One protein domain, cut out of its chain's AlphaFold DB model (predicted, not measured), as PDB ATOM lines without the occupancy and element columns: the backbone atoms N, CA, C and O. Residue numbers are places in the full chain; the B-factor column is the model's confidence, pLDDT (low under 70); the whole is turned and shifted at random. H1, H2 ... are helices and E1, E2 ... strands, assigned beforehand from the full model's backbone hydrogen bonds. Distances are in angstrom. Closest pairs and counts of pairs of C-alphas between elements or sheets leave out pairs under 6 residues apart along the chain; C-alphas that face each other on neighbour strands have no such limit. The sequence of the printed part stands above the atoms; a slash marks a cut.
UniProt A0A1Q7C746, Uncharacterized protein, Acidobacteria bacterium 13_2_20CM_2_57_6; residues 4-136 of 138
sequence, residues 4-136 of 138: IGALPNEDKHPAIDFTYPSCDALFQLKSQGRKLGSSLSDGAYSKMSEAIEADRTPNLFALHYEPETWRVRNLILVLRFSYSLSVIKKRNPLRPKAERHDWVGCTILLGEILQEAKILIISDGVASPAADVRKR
ATOM      1  N   ILE A   4      40.478 -39.373  24.195       58.88
ATOM      2  CA  ILE A   4      40.174 -38.430  25.263       58.88
ATOM      3  C   ILE A   4      39.384 -39.230  26.314       58.88
ATOM      4  O   ILE A   4      38.369 -39.839  25.973       58.88
ATOM      5  N   GLY A   5      39.892 -39.311  27.544       58.44
ATOM      6  CA  GLY A   5      39.244 -40.045  28.633       58.44
ATOM      7  C   GLY A   5      38.212 -39.161  29.323       58.44
ATOM      8  O   GLY A   5      38.520 -38.013  29.638       58.44
ATOM      9  N   ALA A   6      37.000 -39.669  29.547       67.00
ATOM     10  CA  ALA A   6      36.044 -39.005  30.429       67.00
ATOM     11  C   ALA A   6      36.510 -39.164  31.881       67.00
ATOM     12  O   ALA A   6      36.953 -40.251  32.263       67.00
ATOM     13  N   LEU A   7      36.421 -38.100  32.680       58.34
ATOM     14  CA  LEU A   7      36.695 -38.209  34.112       58.34
ATOM     15  C   LEU A   7      35.492 -38.835  34.838       58.34
ATOM     16  O   LEU A   7      34.350 -38.489  34.521       58.34
ATOM     17  N   PRO A   8      35.710 -39.744  35.806       55.59
ATOM     18  CA  PRO A   8      34.648 -40.221  36.683       55.59
ATOM     19  C   PRO A   8      33.993 -39.053  37.430       55.59
ATOM     20  O   PRO A   8      34.674 -38.160  37.931       55.59
ATOM     21  N   ASN A   9      32.666 -39.089  37.585       55.12
ATOM     22  CA  ASN A   9      31.934 -38.081  38.368       55.12
ATOM     23  C   ASN A   9      32.371 -38.026  39.849       55.12
ATOM     24  O   ASN A   9      32.108 -37.035  40.530       55.12
ATOM     25  N   GLU A  10      33.016 -39.081  40.353       50.44
ATOM     26  CA  GLU A  10      33.408 -39.211  41.761       50.44
ATOM     27  C   GLU A  10      34.612 -38.337  42.143       50.44
ATOM     28  O   GLU A  10      34.722 -37.931  43.301       50.44
ATOM     29  N   ASP A  11      35.434 -37.926  41.170       53.47
ATOM     30  CA  ASP A  11      36.657 -37.148  41.416       53.47
ATOM     31  C   ASP A  11      36.403 -35.643  41.634       53.47
ATOM     32  O   ASP A  11      37.339 -34.872  41.847       53.47
ATOM     33  N   LYS A  12      35.132 -35.198  41.618       54.25
ATOM     34  CA  LYS A  12      34.699 -33.805  41.864       54.25
ATOM     35  C   LYS A  12      35.638 -32.768  41.232       54.25
ATOM     36  O   LYS A  12      36.000 -31.793  41.886       54.25
ATOM     37  N   HIS A  13      36.029 -32.946  39.974       61.47
ATOM     38  CA  HIS A  13      36.767 -31.925  39.238       61.47
ATOM     39  C   HIS A  13      35.764 -30.913  38.670       61.47
ATOM     40  O   HIS A  13      35.174 -31.171  37.617       61.47
ATOM     41  N   PRO A  14      35.490 -29.775  39.346       68.50
ATOM     42  CA  PRO A  14      34.530 -28.821  38.820       68.50
ATOM     43  C   PRO A  14      35.012 -28.357  37.444       68.50
ATOM     44  O   PRO A  14      36.142 -27.898  37.310       68.50
ATOM     45  N   ALA A  15      34.135 -28.460  36.445       73.44
ATOM     46  CA  ALA A  15      34.356 -27.975  35.083       73.44
ATOM     47  C   ALA A  15      35.368 -28.747  34.206       73.44
ATOM     48  O   ALA A  15      35.727 -28.216  33.159       73.44
ATOM     49  N   ILE A  16      35.778 -29.974  34.552       86.94
ATOM     50  CA  ILE A  16      36.594 -30.824  33.662       86.94
ATOM     51  C   ILE A  16      35.793 -32.068  33.286       86.94
ATOM     52  O   ILE A  16      35.488 -32.890  34.140       86.94
ATOM     53  N   ASP A  17      35.485 -32.206  32.000       88.50
ATOM     54  CA  ASP A  17      34.723 -33.341  31.470       88.50
ATOM     55  C   ASP A  17      35.652 -34.398  30.868       88.50
ATOM     56  O   ASP A  17      35.369 -35.597  30.922       88.50
ATOM     57  N   PHE A  18      36.792 -33.961  30.322       89.38
ATOM     58  CA  PHE A  18      37.760 -34.865  29.730       89.38
ATOM     59  C   PHE A  18      39.217 -34.509  29.993       89.38
ATOM     60  O   PHE A  18      39.578 -33.342  30.157       89.38
ATOM     61  N   THR A  19      40.073 -35.528  29.918       87.50
ATOM     62  CA  THR A  19      41.528 -35.391  29.987       87.50
ATOM     63  C   THR A  19      42.225 -36.139  28.859       87.50
ATOM     64  O   THR A  19      41.691 -37.082  28.262       87.50
ATOM     65  N   TYR A  20      43.449 -35.712  28.555       83.00
ATOM     66  CA  TYR A  20      44.349 -36.463  27.696       83.00
ATOM     67  C   TYR A  20      45.624 -36.846  28.462       83.00
ATOM     68  O   TYR A  20      46.479 -35.983  28.669       83.00
ATOM     69  N   PRO A  21      45.792 -38.130  28.844       74.56
ATOM     70  CA  PRO A  21      46.836 -38.553  29.783       74.56
ATOM     71  C   PRO A  21      48.278 -38.277  29.354       74.56
ATOM     72  O   PRO A  21      49.172 -38.304  30.184       74.56
ATOM     73  N   SER A  22      48.551 -38.067  28.061       79.38
ATOM     74  CA  SER A  22      49.934 -37.878  27.611       79.38
ATOM     75  C   SER A  22      50.404 -36.425  27.615       79.38
ATOM     76  O   SER A  22      51.555 -36.185  27.262       79.38
ATOM     77  N   CYS A  23      49.531 -35.454  27.887       76.38
ATOM     78  CA  CYS A  23      49.943 -34.052  28.016       76.38
ATOM     79  C   CYS A  23      49.135 -33.272  29.058       76.38
ATOM     80  O   CYS A  23      49.105 -32.047  28.994       76.38
ATOM     81  N   ASP A  24      48.441 -33.982  29.954       79.69
ATOM     82  CA  ASP A  24      47.618 -33.426  31.036       79.69
ATOM     83  C   ASP A  24      46.631 -32.340  30.582       79.69
ATOM     84  O   ASP A  24      46.196 -31.485  31.352       79.69
ATOM     85  N   ALA A  25      46.252 -32.371  29.302       87.81
ATOM     86  CA  ALA A  25      45.328 -31.406  28.745       87.81
ATOM     87  C   ALA A  25      43.929 -31.672  29.300       87.81
ATOM     88  O   ALA A  25      43.393 -32.774  29.164       87.81
ATOM     89  N   LEU A  26      43.350 -30.636  29.900       90.75
ATOM     90  CA  LEU A  26      42.022 -30.644  30.499       90.75
ATOM     91  C   LEU A  26      41.029 -30.029  29.514       90.75
ATOM     92  O   LEU A  26      41.327 -29.008  28.884       90.75
ATOM     93  N   PHE A  27      39.851 -30.630  29.392       93.31
ATOM     94  CA  PHE A  27      38.800 -30.170  28.495       93.31
ATOM     95  C   PHE A  27      37.462 -30.112  29.221       93.31
ATOM     96  O   PHE A  27      37.088 -31.027  29.950       93.31
ATOM     97  N   GLN A  28      36.720 -29.049  28.951       94.25
ATOM     98  CA  GLN A  28      35.325 -28.880  29.312       94.25
ATOM     99  C   GLN A  28      34.477 -28.917  28.044       94.25
ATOM    100  O   GLN A  28      34.879 -28.380  27.014       94.25
ATOM    101  N   LEU A  29      33.285 -29.490  28.108       95.19
ATOM    102  CA  LEU A  29      32.283 -29.454  27.059       95.19
ATOM    103  C   LEU A  29      31.118 -28.560  27.471       95.19
ATOM    104  O   LEU A  29      30.534 -28.672  28.548       95.19
ATOM    105  N   LYS A  30      30.729 -27.682  26.554       95.56
ATOM    106  CA  LYS A  30      29.469 -26.946  26.616       95.56
ATOM    107  C   LYS A  30      28.738 -27.152  25.311       95.56
ATOM    108  O   LYS A  30      29.286 -26.899  24.238       95.56
ATOM    109  N   SER A  31      27.494 -27.593  25.405       96.00
ATOM    110  CA  SER A  31      26.652 -27.865  24.251       96.00
ATOM    111  C   SER A  31      25.346 -27.079  24.311       96.00
ATOM    112  O   SER A  31      24.853 -26.730  25.383       96.00
ATOM    113  N   GLN A  32      24.785 -26.772  23.145       96.81
ATOM    114  CA  GLN A  32      23.440 -26.211  23.031       96.81
ATOM    115  C   GLN A  32      22.781 -26.616  21.707       96.81
ATOM    116  O   GLN A  32      23.446 -26.729  20.677       96.81
ATOM    117  N   GLY A  33      21.456 -26.768  21.732       97.25
ATOM    118  CA  GLY A  33      20.623 -27.095  20.568       97.25
ATOM    119  C   GLY A  33      20.365 -25.927  19.608       97.25
ATOM    120  O   GLY A  33      19.383 -25.925  18.879       97.25
ATOM    121  N   ARG A  34      21.179 -24.870  19.673       95.25
ATOM    122  CA  ARG A  34      21.062 -23.668  18.835       95.25
ATOM    123  C   ARG A  34      22.438 -23.259  18.338       95.25
ATOM    124  O   ARG A  34      23.441 -23.514  19.013       95.25
ATOM    125  N   LYS A  35      22.481 -22.557  17.204       95.25
ATOM    126  CA  LYS A  35      23.731 -22.067  16.611       95.25
ATOM    127  C   LYS A  35      24.587 -21.331  17.646       95.25
ATOM    128  O   LYS A  35      24.073 -20.536  18.436       95.25
ATOM    129  N   LEU A  36      25.892 -21.620  17.660       95.19
ATOM    130  CA  LEU A  36      26.846 -20.884  18.492       95.19
ATOM    131  C   LEU A  36      26.832 -19.410  18.067       95.19
ATOM    132  O   LEU A  36      27.030 -19.099  16.894       95.19
ATOM    133  N   GLY A  37      26.548 -18.529  19.024       93.94
ATOM    134  CA  GLY A  37      26.634 -17.080  18.853       93.94
ATOM    135  C   GLY A  37      27.902 -16.525  19.498       93.94
ATOM    136  O   GLY A  37      28.850 -17.257  19.774       93.94
ATOM    137  N   SER A  38      27.887 -15.235  19.827       95.31
ATOM    138  CA  SER A  38      28.979 -14.562  20.546       95.31
ATOM    139  C   SER A  38      29.065 -14.924  22.033       95.31
ATOM    140  O   SER A  38      29.935 -14.412  22.734       95.31
ATOM    141  N   SER A  39      28.181 -15.788  22.542       95.50
ATOM    142  CA  SER A  39      28.134 -16.138  23.960       95.50
ATOM    143  C   SER A  39      27.671 -17.576  24.199       95.50
ATOM    144  O   SER A  39      26.871 -18.112  23.426       95.50
ATOM    145  N   LEU A  40      28.150 -18.179  25.287       96.38
ATOM    146  CA  LEU A  40      27.818 -19.538  25.708       96.38
ATOM    147  C   LEU A  40      27.649 -19.593  27.231       96.38
ATOM    148  O   LEU A  40      28.450 -19.027  27.970       96.38
ATOM    149  N   SER A  41      26.590 -20.240  27.721       95.19
ATOM    150  CA  SER A  41      26.380 -20.370  29.169       95.19
ATOM    151  C   SER A  41      27.444 -21.274  29.781       95.19
ATOM    152  O   SER A  41      27.731 -22.334  29.233       95.19
ATOM    153  N   ASP A  42      27.932 -20.903  30.959       94.50
ATOM    154  CA  ASP A  42      28.841 -21.726  31.748       94.50
ATOM    155  C   ASP A  42      28.364 -21.850  33.215       94.50
ATOM    156  O   ASP A  42      27.237 -21.464  33.550       94.50
ATOM    157  N   GLY A  43      29.168 -22.500  34.058       92.38
ATOM    158  CA  GLY A  43      28.920 -22.775  35.463       92.38
ATOM    159  C   GLY A  43      29.105 -21.557  36.366       92.38
ATOM    160  O   GLY A  43      28.790 -20.425  36.000       92.38
ATOM    161  N   ALA A  44      29.548 -21.809  37.598       94.38
ATOM    162  CA  ALA A  44      29.631 -20.792  38.640       94.38
ATOM    163  C   ALA A  44      30.692 -19.735  38.303       94.38
ATOM    164  O   ALA A  44      31.840 -20.077  38.024       94.38
ATOM    165  N   TYR A  45      30.321 -18.455  38.396       96.31
ATOM    166  CA  TYR A  45      31.234 -17.349  38.092       96.31
ATOM    167  C   TYR A  45      32.483 -17.361  38.980       96.31
ATOM    168  O   TYR A  45      33.587 -17.174  38.476       96.31
ATOM    169  N   SER A  46      32.319 -17.616  40.282       95.19
ATOM    170  CA  SER A  46      33.439 -17.667  41.231       95.19
ATOM    171  C   SER A  46      34.461 -18.731  40.847       95.19
ATOM    172  O   SER A  46      35.642 -18.430  40.764       95.19
ATOM    173  N   LYS A  47      34.010 -19.946  40.514       93.62
ATOM    174  CA  LYS A  47      34.904 -21.054  40.152       93.62
ATOM    175  C   LYS A  47      35.658 -20.805  38.851       93.62
ATOM    176  O   LYS A  47      36.841 -21.114  38.785       93.62
ATOM    177  N   MET A  48      34.998 -20.233  37.844       94.00
ATOM    178  CA  MET A  48      35.681 -19.872  36.600       94.00
ATOM    179  C   MET A  48      36.676 -18.725  36.824       94.00
ATOM    180  O   MET A  48      37.795 -18.797  36.331       94.00
ATOM    181  N   SER A  49      36.319 -17.712  37.621       95.69
ATOM    182  CA  SER A  49      37.227 -16.602  37.959       95.69
ATOM    183  C   SER A  49      38.465 -17.099  38.716       95.69
ATOM    184  O   SER A  49      39.581 -16.817  38.299       95.69
ATOM    185  N   GLU A  50      38.276 -17.935  39.746       95.31
ATOM    186  CA  GLU A  50      39.362 -18.593  40.492       95.31
ATOM    187  C   GLU A  50      40.259 -19.445  39.572       95.31
ATOM    188  O   GLU A  50      41.473 -19.512  39.764       95.31
ATOM    189  N   ALA A  51      39.678 -20.132  38.582       93.38
ATOM    190  CA  ALA A  51      40.438 -20.926  37.620       93.38
ATOM    191  C   ALA A  51      41.256 -20.049  36.663       93.38
ATOM    192  O   ALA A  51      42.381 -20.416  36.342       93.38
ATOM    193  N   ILE A  52      40.720 -18.903  36.234       94.75
ATOM    194  CA  ILE A  52      41.431 -17.923  35.398       94.75
ATOM    195  C   ILE A  52      42.609 -17.329  36.167       94.75
ATOM    196  O   ILE A  52      43.736 -17.365  35.683       94.75
ATOM    197  N   GLU A  53      42.366 -16.830  37.377       95.75
ATOM    198  CA  GLU A  53      43.389 -16.192  38.214       95.75
ATOM    199  C   GLU A  53      44.516 -17.158  38.601       95.75
ATOM    200  O   GLU A  53      45.669 -16.752  38.714       95.75
ATOM    201  N   ALA A  54      44.197 -18.444  38.765       94.31
ATOM    202  CA  ALA A  54      45.175 -19.479  39.082       94.31
ATOM    203  C   ALA A  54      45.834 -20.128  37.849       94.31
ATOM    204  O   ALA A  54      46.564 -21.099  38.025       94.31
ATOM    205  N   ASP A  55      45.540 -19.671  36.625       91.69
ATOM    206  CA  ASP A  55      45.960 -20.307  35.364       91.69
ATOM    207  C   ASP A  55      45.652 -21.821  35.317       91.69
ATOM    208  O   ASP A  55      46.464 -22.671  34.945       91.69
ATOM    209  N   ARG A  56      44.422 -22.192  35.683       91.19
ATOM    210  CA  ARG A  56      43.915 -23.579  35.707       91.19
ATOM    211  C   ARG A  56      42.666 -23.785  34.851       91.19
ATOM    212  O   ARG A  56      41.943 -24.762  35.042       91.19
ATOM    213  N   THR A  57      42.381 -22.887  33.912       93.19
ATOM    214  CA  THR A  57      41.242 -23.056  33.002       93.19
ATOM    215  C   THR A  57      41.439 -24.264  32.083       93.19
ATOM    216  O   THR A  57      42.543 -24.464  31.563       93.19
ATOM    217  N   PRO A  58      40.392 -25.066  31.831       93.44
ATOM    218  CA  PRO A  58      40.445 -26.112  30.819       93.44
ATOM    219  C   PRO A  58      40.350 -25.507  29.411       93.44
ATOM    220  O   PRO A  58      39.923 -24.367  29.225       93.44
ATOM    221  N   ASN A  59      40.698 -26.287  28.391       95.56
ATOM    222  CA  ASN A  59      40.240 -25.998  27.034       95.56
ATOM    223  C   ASN A  59      38.719 -26.192  26.959       95.56
ATOM    224  O   ASN A  59      38.164 -27.014  27.686       95.56
ATOM    225  N   LEU A  60      38.038 -25.496  26.054       96.19
ATOM    226  CA  LEU A  60      36.589 -25.622  25.895       96.19
ATOM    227  C   LEU A  60      36.222 -26.216  24.537       96.19
ATOM    228  O   LEU A  60      36.538 -25.654  23.496       96.19
ATOM    229  N   PHE A  61      35.457 -27.298  24.551       97.62
ATOM    230  CA  PHE A  61      34.649 -27.735  23.426       97.62
ATOM    231  C   PHE A  61      33.300 -27.010  23.454       97.62
ATOM    232  O   PHE A  61      32.456 -27.278  24.307       97.62
ATOM    233  N   ALA A  62      33.082 -26.104  22.503       98.00
ATOM    234  CA  ALA A  62      31.789 -25.479  22.255       98.00
ATOM    235  C   ALA A  62      31.070 -26.244  21.136       98.00
ATOM    236  O   ALA A  62      31.491 -26.216  19.977       98.00
ATOM    237  N   LEU A  63      29.994 -26.943  21.492       98.44
ATOM    238  CA  LEU A  63      29.251 -27.834  20.608       98.44
ATOM    239  C   LEU A  63      27.864 -27.264  20.298       98.44
ATOM    240  O   LEU A  63      27.089 -26.915  21.188       98.44
ATOM    241  N   HIS A  64      27.520 -27.221  19.017       98.19
ATOM    242  CA  HIS A  64      26.160 -26.985  18.548       98.19
ATOM    243  C   HIS A  64      25.643 -28.243  17.854       98.19
ATOM    244  O   HIS A  64      26.256 -28.728  16.898       98.19
ATOM    245  N   TYR A  65      24.509 -28.749  18.336       98.00
ATOM    246  CA  TYR A  65      23.780 -29.863  17.743       98.00
ATOM    247  C   TYR A  65      22.393 -29.419  17.274       98.00
ATOM    248  O   TYR A  65      21.846 -28.446  17.786       98.00
ATOM    249  N   GLU A  66      21.843 -30.143  16.308       97.50
ATOM    250  CA  GLU A  66      20.473 -29.976  15.821       97.50
ATOM    251  C   GLU A  66      19.529 -30.853  16.663       97.50
ATOM    252  O   GLU A  66      19.711 -32.073  16.668       97.50
ATOM    253  N   PRO A  67      18.570 -30.290  17.423       96.69
ATOM    254  CA  PRO A  67      17.694 -31.065  18.310       96.69
ATOM    255  C   PRO A  67      16.838 -32.116  17.598       96.69
ATOM    256  O   PRO A  67      16.536 -33.155  18.178       96.69
ATOM    257  N   GLU A  68      16.461 -31.864  16.346       97.06
ATOM    258  CA  GLU A  68      15.565 -32.721  15.570       97.06
ATOM    259  C   GLU A  68      16.258 -34.015  15.127       97.06
ATOM    260  O   GLU A  68      15.630 -35.070  15.056       97.06
ATOM    261  N   THR A  69      17.559 -33.947  14.837       96.75
ATOM    262  CA  THR A  69      18.335 -35.082  14.310       96.75
ATOM    263  C   THR A  69      19.423 -35.572  15.259       96.75
ATOM    264  O   THR A  69      20.065 -36.586  14.978       96.75
ATOM    265  N   TRP A  70      19.663 -34.852  16.358       95.88
ATOM    266  CA  TRP A  70      20.775 -35.052  17.292       95.88
ATOM    267  C   TRP A  70      22.159 -35.035  16.631       95.88
ATOM    268  O   TRP A  70      23.142 -35.524  17.190       95.88
ATOM    269  N   ARG A  71      22.269 -34.447  15.435       97.25
ATOM    270  CA  ARG A  71      23.535 -34.353  14.708       97.25
ATOM    271  C   ARG A  71      24.344 -33.166  15.196       97.25
ATOM    272  O   ARG A  71      23.833 -32.053  15.330       97.25
ATOM    273  N   VAL A  72      25.641 -33.386  15.398       97.94
ATOM    274  CA  VAL A  72      26.587 -32.298  15.659       97.94
ATOM    275  C   VAL A  72      26.725 -31.462  14.390       97.94
ATOM    276  O   VAL A  72      27.202 -31.946  13.366       97.94
ATOM    277  N   ARG A  73      26.317 -30.194  14.459       98.19
ATOM    278  CA  ARG A  73      26.465 -29.240  13.356       98.19
ATOM    279  C   ARG A  73      27.789 -28.507  13.442       98.19
ATOM    280  O   ARG A  73      28.419 -28.285  12.421       98.19
ATOM    281  N   ASN A  74      28.205 -28.091  14.639       98.31
ATOM    282  CA  ASN A  74      29.474 -27.390  14.819       98.31
ATOM    283  C   ASN A  74      30.155 -27.829  16.112       98.31
ATOM    284  O   ASN A  74      29.494 -28.036  17.128       98.31
ATOM    285  N   LEU A  75      31.480 -27.919  16.071       98.44
ATOM    286  CA  LEU A  75      32.321 -28.180  17.228       98.44
ATOM    287  C   LEU A  75      33.567 -27.308  17.124       98.44
ATOM    288  O   LEU A  75      34.334 -27.430  16.167       98.44
ATOM    289  N   ILE A  76      33.753 -26.439  18.110       98.25
ATOM    290  CA  ILE A  76      34.891 -25.526  18.204       98.25
ATOM    291  C   ILE A  76      35.685 -25.887  19.452       98.25
ATOM    292  O   ILE A  76      35.110 -26.001  20.531       98.25
ATOM    293  N   LEU A  77      36.996 -26.046  19.307       97.81
ATOM    294  CA  LEU A  77      37.932 -26.104  20.419       97.81
ATOM    295  C   LEU A  77      38.484 -24.703  20.682       97.81
ATOM    296  O   LEU A  77      39.121 -24.107  19.817       97.81
ATOM    297  N   VAL A  78      38.229 -24.189  21.874       97.50
ATOM    298  CA  VAL A  78      38.736 -22.919  22.386       97.50
ATOM    299  C   VAL A  78      39.911 -23.210  23.314       97.50
ATOM    300  O   VAL A  78      39.776 -23.980  24.269       97.50
ATOM    301  N   LEU A  79      41.063 -22.615  23.015       96.31
ATOM    302  CA  LEU A  79      42.311 -22.876  23.728       96.31
ATOM    303  C   LEU A  79      42.328 -22.202  25.102       96.31
ATOM    304  O   LEU A  79      41.954 -21.034  25.233       96.31
ATOM    305  N   ARG A  80      42.806 -22.921  26.124       94.25
ATOM    306  CA  ARG A  80      42.759 -22.474  27.527       94.25
ATOM    307  C   ARG A  80      43.418 -21.116  27.793       94.25
ATOM    308  O   ARG A  80      42.925 -20.365  28.620       94.25
ATOM    309  N   PHE A  81      44.493 -20.772  27.081       92.62
ATOM    310  CA  PHE A  81      45.222 -19.515  27.304       92.62
ATOM    311  C   PHE A  81      44.405 -18.272  26.926       92.62
ATOM    312  O   PHE A  81      44.786 -17.157  27.260       92.62
ATOM    313  N   SER A  82      43.304 -18.448  26.188       92.94
ATOM    314  CA  SER A  82      42.458 -17.338  25.746       92.94
ATOM    315  C   SER A  82      41.476 -16.848  26.807       92.94
ATOM    316  O   SER A  82      40.794 -15.847  26.589       92.94
ATOM    317  N   TYR A  83      41.389 -17.533  27.948       92.75
ATOM    318  CA  TYR A  83      40.543 -17.092  29.044       92.75
ATOM    319  C   TYR A  83      41.160 -15.918  29.800       92.75
ATOM    320  O   TYR A  83      42.313 -15.938  30.218       92.75
ATOM    321  N   SER A  84      40.328 -14.915  30.048       94.81
ATOM    322  CA  SER A  84      40.600 -13.792  30.937       94.81
ATOM    323  C   SER A  84      39.298 -13.391  31.631       94.81
ATOM    324  O   SER A  84      38.205 -13.778  31.198       94.81
ATOM    325  N   LEU A  85      39.381 -12.569  32.679       96.44
ATOM    326  CA  LEU A  85      38.176 -12.041  33.326       96.44
ATOM    327  C   LEU A  85      37.308 -11.208  32.363       96.44
ATOM    328  O   LEU A  85      36.102 -11.132  32.565       96.44
ATOM    329  N   SER A  86      37.880 -10.639  31.292       96.00
ATOM    330  CA  SER A  86      37.111  -9.918  30.265       96.00
ATOM    331  C   SER A  86      36.346 -10.845  29.312       96.00
ATOM    332  O   SER A  86      35.383 -10.414  28.687       96.00
ATOM    333  N   VAL A  87      36.738 -12.118  29.219       95.88
ATOM    334  CA  VAL A  87      36.085 -13.142  28.383       95.88
ATOM    335  C   VAL A  87      34.911 -13.813  29.107       95.88
ATOM    336  O   VAL A  87      34.122 -14.526  28.484       95.88
ATOM    337  N   ILE A  88      34.721 -13.563  30.406       97.00
ATOM    338  CA  ILE A  88      33.577 -14.078  31.164       97.00
ATOM    339  C   ILE A  88      32.680 -12.952  31.675       97.00
ATOM    340  O   ILE A  88      33.127 -11.909  32.136       97.00
ATOM    341  N   LYS A  89      31.367 -13.180  31.643       97.88
ATOM    342  CA  LYS A  89      30.365 -12.256  32.176       97.88
ATOM    343  C   LYS A  89      29.633 -12.883  33.354       97.88
ATOM    344  O   LYS A  89      28.997 -13.929  33.205       97.88
ATOM    345  N   LYS A  90      29.671 -12.220  34.512       98.06
ATOM    346  CA  LYS A  90      28.865 -12.579  35.688       98.06
ATOM    347  C   LYS A  90      27.375 -12.427  35.370       98.06
ATOM    348  O   LYS A  90      26.953 -11.408  34.825       98.06
ATOM    349  N   ARG A  91      26.574 -13.442  35.698       96.88
ATOM    350  CA  ARG A  91      25.110 -13.400  35.558       96.88
ATOM    351  C   ARG A  91      24.465 -12.918  36.853       96.88
ATOM    352  O   ARG A  91      25.075 -12.970  37.916       96.88
ATOM    353  N   ASN A  92      23.209 -12.496  36.769       96.31
ATOM    354  CA  ASN A  92      22.417 -12.259  37.971       96.31
ATOM    355  C   ASN A  92      22.199 -13.582  38.733       96.31
ATOM    356  O   ASN A  92      22.096 -14.632  38.081       96.31
ATOM    357  N   PRO A  93      22.107 -13.539  40.076       96.00
ATOM    358  CA  PRO A  93      21.772 -14.711  40.874       96.00
ATOM    359  C   PRO A  93      20.443 -15.338  40.441       96.00
ATOM    360  O   PRO A  93      19.540 -14.657  39.937       96.00
ATOM    361  N   LEU A  94      20.310 -16.649  40.642       93.62
ATOM    362  CA  LEU A  94      19.034 -17.325  40.431       93.62
ATOM    363  C   LEU A  94      17.981 -16.846  41.436       93.62
ATOM    364  O   LEU A  94      18.265 -16.564  42.600       93.62
ATOM    365  N   ARG A  95      16.735 -16.780  40.959       94.31
ATOM    366  CA  ARG A  95      15.585 -16.255  41.706       94.31
ATOM    367  C   ARG A  95      15.337 -17.042  43.011       94.31
ATOM    368  O   ARG A  95      15.620 -18.236  43.027       94.31
ATOM    369  N   PRO A  96      14.681 -16.440  44.025       94.19
ATOM    370  CA  PRO A  96      14.311 -17.092  45.296       94.19
ATOM    371  C   PRO A  96      13.610 -18.440  45.198       94.19
ATOM    372  O   PRO A  96      13.787 -19.304  46.044       94.19
ATOM    373  N   LYS A  97      12.814 -18.633  44.147       94.81
ATOM    374  CA  LYS A  97      12.062 -19.875  43.930       94.81
ATOM    375  C   LYS A  97      12.848 -20.946  43.166       94.81
ATOM    376  O   LYS A  97      12.291 -21.999  42.879       94.81
ATOM    377  N   ALA A  98      14.083 -20.667  42.747       92.88
ATOM    378  CA  ALA A  98      14.914 -21.654  42.072       92.88
ATOM    379  C   ALA A  98      15.497 -22.637  43.092       92.88
ATOM    380  O   ALA A  98      15.885 -22.236  44.182       92.88
ATOM    381  N   GLU A  99      15.645 -23.900  42.698       93.56
ATOM    382  CA  GLU A  99      16.272 -24.941  43.526       93.56
ATOM    383  C   GLU A  99      17.676 -24.536  44.008       93.56
ATOM    384  O   GLU A  99      18.038 -24.732  45.163       93.56
ATOM    385  N   ARG A 100      18.450 -23.888  43.130       89.75
ATOM    386  CA  ARG A 100      19.770 -23.320  43.433       89.75
ATOM    387  C   ARG A 100      19.677 -21.812  43.668       89.75
ATOM    388  O   ARG A 100      20.351 -21.048  42.978       89.75
ATOM    389  N   HIS A 101      18.780 -21.374  44.550       90.44
ATOM    390  CA  HIS A 101      18.622 -19.958  44.896       90.44
ATOM    391  C   HIS A 101      19.984 -19.301  45.186       90.44
ATOM    392  O   HIS A 101      20.880 -19.931  45.744       90.44
ATOM    393  N   ASP A 102      20.159 -18.060  44.719       92.69
ATOM    394  CA  ASP A 102      21.370 -17.243  44.866       92.69
ATOM    395  C   ASP A 102      22.613 -17.772  44.147       92.69
ATOM    396  O   ASP A 102      23.655 -17.117  44.129       92.69
ATOM    397  N   TRP A 103      22.510 -18.899  43.439       95.81
ATOM    398  CA  TRP A 103      23.596 -19.365  42.594       95.81
ATOM    399  C   TRP A 103      23.884 -18.360  41.476       95.81
ATOM    400  O   TRP A 103      23.001 -17.978  40.702       95.81
ATOM    401  N   VAL A 104      25.153 -17.966  41.369       96.88
ATOM    402  CA  VAL A 104      25.632 -17.014  40.370       96.88
ATOM    403  C   VAL A 104      26.418 -17.738  39.288       96.88
ATOM    404  O   VAL A 104      27.555 -18.171  39.490       96.88
ATOM    405  N   GLY A 105      25.809 -17.836  38.111       95.81
ATOM    406  CA  GLY A 105      26.462 -18.376  36.925       95.81
ATOM    407  C   GLY A 105      27.314 -17.352  36.181       95.81
ATOM    408  O   GLY A 105      27.285 -16.152  36.469       95.81
ATOM    409  N   CYS A 106      28.001 -17.820  35.148       96.62
ATOM    410  CA  CYS A 106      28.660 -16.971  34.170       96.62
ATOM    411  C   CYS A 106      28.295 -17.341  32.728       96.62
ATOM    412  O   CYS A 106      27.611 -18.330  32.443       96.62
ATOM    413  N   THR A 107      28.704 -16.472  31.817       97.50
ATOM    414  CA  THR A 107      28.620 -16.655  30.374       97.50
ATOM    415  C   THR A 107      30.009 -16.437  29.801       97.50
ATOM    416  O   THR A 107      30.637 -15.431  30.110       97.50
ATOM    417  N   ILE A 108      30.463 -17.352  28.955       97.00
ATOM    418  CA  ILE A 108      31.694 -17.207  28.182       97.00
ATOM    419  C   ILE A 108      31.360 -16.374  26.947       97.00
ATOM    420  O   ILE A 108      30.449 -16.717  26.187       97.00
ATOM    421  N   LEU A 109      32.068 -15.270  26.755       97.62
ATOM    422  CA  LEU A 109      31.897 -14.352  25.638       97.62
ATOM    423  C   LEU A 109      32.763 -14.819  24.467       97.62
ATOM    424  O   LEU A 109      33.854 -14.313  24.228       97.62
ATOM    425  N   LEU A 110      32.265 -15.804  23.716       96.75
ATOM    426  CA  LEU A 110      32.937 -16.332  22.525       96.75
ATOM    427  C   LEU A 110      33.294 -15.246  21.498       96.75
ATOM    428  O   LEU A 110      34.223 -15.449  20.723       96.75
ATOM    429  N   GLY A 111      32.568 -14.126  21.457       96.38
ATOM    430  CA  GLY A 111      32.876 -12.987  20.586       96.38
ATOM    431  C   GLY A 111      34.173 -12.257  20.952       96.38
ATOM    432  O   GLY A 111      34.849 -11.774  20.054       96.38
ATOM    433  N   GLU A 112      34.548 -12.258  22.232       96.69
ATOM    434  CA  GLU A 112      35.730 -11.555  22.757       96.69
ATOM    435  C   GLU A 112      37.008 -12.404  22.676       96.69
ATOM    436  O   GLU A 112      38.110 -11.930  22.931       96.69
ATOM    437  N   ILE A 113      36.873 -13.686  22.325       96.50
ATOM    438  CA  ILE A 113      38.001 -14.603  22.157       96.50
ATOM    439  C   ILE A 113      38.591 -14.427  20.757       96.50
ATOM    440  O   ILE A 113      37.859 -14.469  19.762       96.50
ATOM    441  N   LEU A 114      39.918 -14.322  20.673       94.31
ATOM    442  CA  LEU A 114      40.656 -14.254  19.409       94.31
ATOM    443  C   LEU A 114      40.343 -15.449  18.503       94.31
ATOM    444  O   LEU A 114      40.180 -16.583  18.962       94.31
ATOM    445  N   GLN A 115      40.262 -15.209  17.196       94.50
ATOM    446  CA  GLN A 115      39.903 -16.254  16.237       94.50
ATOM    447  C   GLN A 115      40.982 -17.344  16.150       94.50
ATOM    448  O   GLN A 115      40.673 -18.517  15.943       94.50
ATOM    449  N   GLU A 116      42.237 -16.977  16.385       94.31
ATOM    450  CA  GLU A 116      43.409 -17.852  16.404       94.31
ATOM    451  C   GLU A 116      43.327 -18.872  17.545       94.31
ATOM    452  O   GLU A 116      43.765 -20.011  17.388       94.31
ATOM    453  N   ALA A 117      42.682 -18.504  18.655       96.56
ATOM    454  CA  ALA A 117      42.434 -19.392  19.786       96.56
ATOM    455  C   ALA A 117      41.224 -20.325  19.582       96.56
ATOM    456  O   ALA A 117      40.908 -21.116  20.473       96.56
ATOM    457  N   LYS A 118      40.534 -20.247  18.433       97.56
ATOM    458  CA  LYS A 118      39.374 -21.081  18.085       97.56
ATOM    459  C   LYS A 118      39.714 -22.023  16.937       97.56
ATOM    460  O   LYS A 118      39.837 -21.631  15.775       97.56
ATOM    461  N   ILE A 119      39.797 -23.308  17.241       98.00
ATOM    462  CA  ILE A 119      40.031 -24.363  16.260       98.00
ATOM    463  C   ILE A 119      38.688 -24.989  15.892       98.00
ATOM    464  O   ILE A 119      38.030 -25.616  16.719       98.00
ATOM    465  N   LEU A 120      38.274 -24.826  14.636       97.62
ATOM    466  CA  LEU A 120      37.100 -25.515  14.103       97.62
ATOM    467  C   LEU A 120      37.432 -27.002  13.931       97.62
ATOM    468  O   LEU A 120      38.386 -27.344  13.237       97.62
ATOM    469  N   ILE A 121      36.652 -27.869  14.575       98.31
ATOM    470  CA  ILE A 121      36.754 -29.329  14.440       98.31
ATOM    471  C   ILE A 121      35.655 -29.832  13.510       98.31
ATOM    472  O   ILE A 121      35.926 -30.617  12.607       98.31
ATOM    473  N   ILE A 122      34.425 -29.356  13.710       98.44
ATOM    474  CA  ILE A 122      33.284 -29.611  12.827       98.44
ATOM    475  C   ILE A 122      32.684 -28.260  12.449       98.44
ATOM    476  O   ILE A 122      32.401 -27.451  13.336       98.44
ATOM    477  N   SER A 123      32.479 -28.035  11.154       97.62
ATOM    478  CA  SER A 123      31.812 -26.852  10.612       97.62
ATOM    479  C   SER A 123      30.695 -27.296   9.684       97.62
ATOM    480  O   SER A 123      30.940 -28.000   8.710       97.62
ATOM    481  N   ASP A 124      29.470 -26.901  10.010       97.06
ATOM    482  CA  ASP A 124      28.253 -27.272   9.285       97.06
ATOM    483  C   ASP A 124      28.126 -28.776   8.950       97.06
ATOM    484  O   ASP A 124      27.770 -29.178   7.848       97.06
ATOM    485  N   GLY A 125      28.448 -29.630   9.923       97.38
ATOM    486  CA  GLY A 125      28.415 -31.089   9.787       97.38
ATOM    487  C   GLY A 125      29.638 -31.700   9.095       97.38
ATOM    488  O   GLY A 125      29.750 -32.923   9.042       97.38
ATOM    489  N   VAL A 126      30.585 -30.887   8.619       98.06
ATOM    490  CA  VAL A 126      31.816 -31.353   7.968       98.06
ATOM    491  C   VAL A 126      32.972 -31.348   8.965       98.06
ATOM    492  O   VAL A 126      33.316 -30.312   9.541       98.06
ATOM    493  N   ALA A 127      33.584 -32.514   9.176       98.19
ATOM    494  CA  ALA A 127      34.755 -32.654  10.033       98.19
ATOM    495  C   ALA A 127      36.024 -32.154   9.325       98.19
ATOM    496  O   ALA A 127      36.288 -32.499   8.174       98.19
ATOM    497  N   SER A 128      36.836 -31.377  10.039       97.88
ATOM    498  CA  SER A 128      38.169 -30.981   9.580       97.88
ATOM    499  C   SER A 128      39.151 -32.156   9.673       97.88
ATOM    500  O   SER A 128      39.012 -33.000  10.568       97.88
ATOM    501  N   PRO A 129      40.189 -32.217   8.816       97.69
ATOM    502  CA  PRO A 129      41.222 -33.235   8.929       97.69
ATOM    503  C   PRO A 129      41.885 -33.205  10.309       97.69
ATOM    504  O   PRO A 129      42.361 -32.173  10.784       97.69
ATOM    505  N   ALA A 130      41.969 -34.366  10.958       94.69
ATOM    506  CA  ALA A 130      42.497 -34.445  12.317       94.69
ATOM    507  C   ALA A 130      43.972 -33.996  12.419       94.69
ATOM    508  O   ALA A 130      44.417 -33.575  13.486       94.69
ATOM    509  N   ALA A 131      44.740 -34.086  11.327       95.81
ATOM    510  CA  ALA A 131      46.108 -33.577  11.261       95.81
ATOM    511  C   ALA A 131      46.159 -32.045  11.383       95.81
ATOM    512  O   ALA A 131      46.979 -31.537  12.147       95.81
ATOM    513  N   ASP A 132      45.245 -31.330  10.726       95.62
ATOM    514  CA  ASP A 132      45.183 -29.867  10.754       95.62
ATOM    515  C   ASP A 132      44.737 -29.357  12.122       95.62
ATOM    516  O   ASP A 132      45.353 -28.451  12.681       95.62
ATOM    517  N   VAL A 133      43.725 -30.001  12.715       95.69
ATOM    518  CA  VAL A 133      43.275 -29.704  14.085       95.69
ATOM    519  C   VAL A 133      44.436 -29.860  15.072       95.69
ATOM    520  O   VAL A 133      44.695 -28.962  15.869       95.69
ATOM    521  N   ARG A 134      45.189 -30.967  14.987       92.62
ATOM    522  CA  ARG A 134      46.358 -31.202  15.851       92.62
ATOM    523  C   ARG A 134      47.497 -30.223  15.589       92.62
ATOM    524  O   ARG A 134      48.180 -29.860  16.538       92.62
ATOM    525  N   LYS A 135      47.721 -29.819  14.337       94.38
ATOM    526  CA  LYS A 135      48.746 -28.829  13.981       94.38
ATOM    527  C   LYS A 135      48.429 -27.463  14.584       94.38
ATOM    528  O   LYS A 135      49.346 -26.801  15.035       94.38
ATOM    529  N   ARG A 136      47.154 -27.066  14.606       94.19
ATOM    530  CA  ARG A 136      46.699 -25.793  15.190       94.19
ATOM    531  C   ARG A 136      46.665 -25.788  16.721       94.19
ATOM    532  O   ARG A 136      46.637 -24.717  17.306       94.19
TER     533      ARG A 136
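Overview. This is residues 4 to 136 of the 138 residues of an uncharacterized protein of Acidobacteria bacterium 13_2_20CM_2_57_6 (UniProt A0A1Q7C746). A five-stranded sheet, twisted and curled, makes the larger part of this model; a small three-stranded sheet comes near it where E3 approaches E2, and H1 packs on that small sheet. H2 only grazes the large sheet at its edge strand E8, and the loop of residues 91 to 104 reaches 16 to 28 A from the mean of the C-alphas. The printed part has 133 residues with two named helices and eight named strands, in the order E1 E2 E3 H1 E4 E5 E6 E7 E8 H2. The large sheet runs E1 E2 E4 E5 E8, mixed, and the small one E3 E7 E6, antiparallel; the class is mixed, helices and strands, with 61 of 133 residues, under half, in named elements. The whole is compact, with a radius of gyration of the C-alphas of 15.4 A and spans of 47 by 36 by 32 A.

Along the chain. Find C-alpha 18 at (37.760, -34.865, 29.730), where E1, residues 18 to 20, begins. E2, residues 25 to 32, is 23.2 A long; E4, residues 59 to 66, 23.1 A; E5, residues 71 to 78, 20.5 A; and E8, residues 118 to 123, 12.1 A. In the small sheet look for E3, residues 40 to 44, 13.1 A; E7, residues 105 to 108, 10.3 A; and E6, residues 88 to 90, 6.7 A. H1, residues 45 to 53, measures 12.2 A; H2, residues 130 to 136, measures 10.0 A and ends at C-alpha 136, (46.699, -25.793, 15.190).

Arrangement. Start at E2 and E4, parallel neighbours at 26 degrees, with N 30 and O 61 at 2.9 A. E1 and E2 form an antiparallel hairpin, with N 20 and O 25 at 3.0 A. E4 and E5 form another, with N 62 and O 76 at 2.8 A; E5 and E8 are antiparallel, with N 77 and O 119 at 2.8 A. The closest C-alphas of E8 and H2 are those of Ile 121 and Val 133, 6.5 A. The closest of E2 and E3 are those of Lys 30 and Asp 42, 7.3 A. E3 and E7 are antiparallel, with N 42 and O 106 at 3.0 A; E6 and E7 form a hairpin, with N 89 and O 107 at 2.8 A. H1 is on this sheet at a height of 10.0 A and only just stands up from it, its line rising 42 degrees; its closest C-alphas to E7 are Tyr 45 and Cys 106, 4.7 A. In H1 and H2 every O i to N i+4 pair is within hydrogen-bond range.

Size, cuts and confidence. The C-alphas farthest apart, of Pro 96 and Ala 131, are 49.4 A apart. The printed part has no cut, and the link from E6 to E7 is long. Look at residues 4 to 14 for pLDDT under 70.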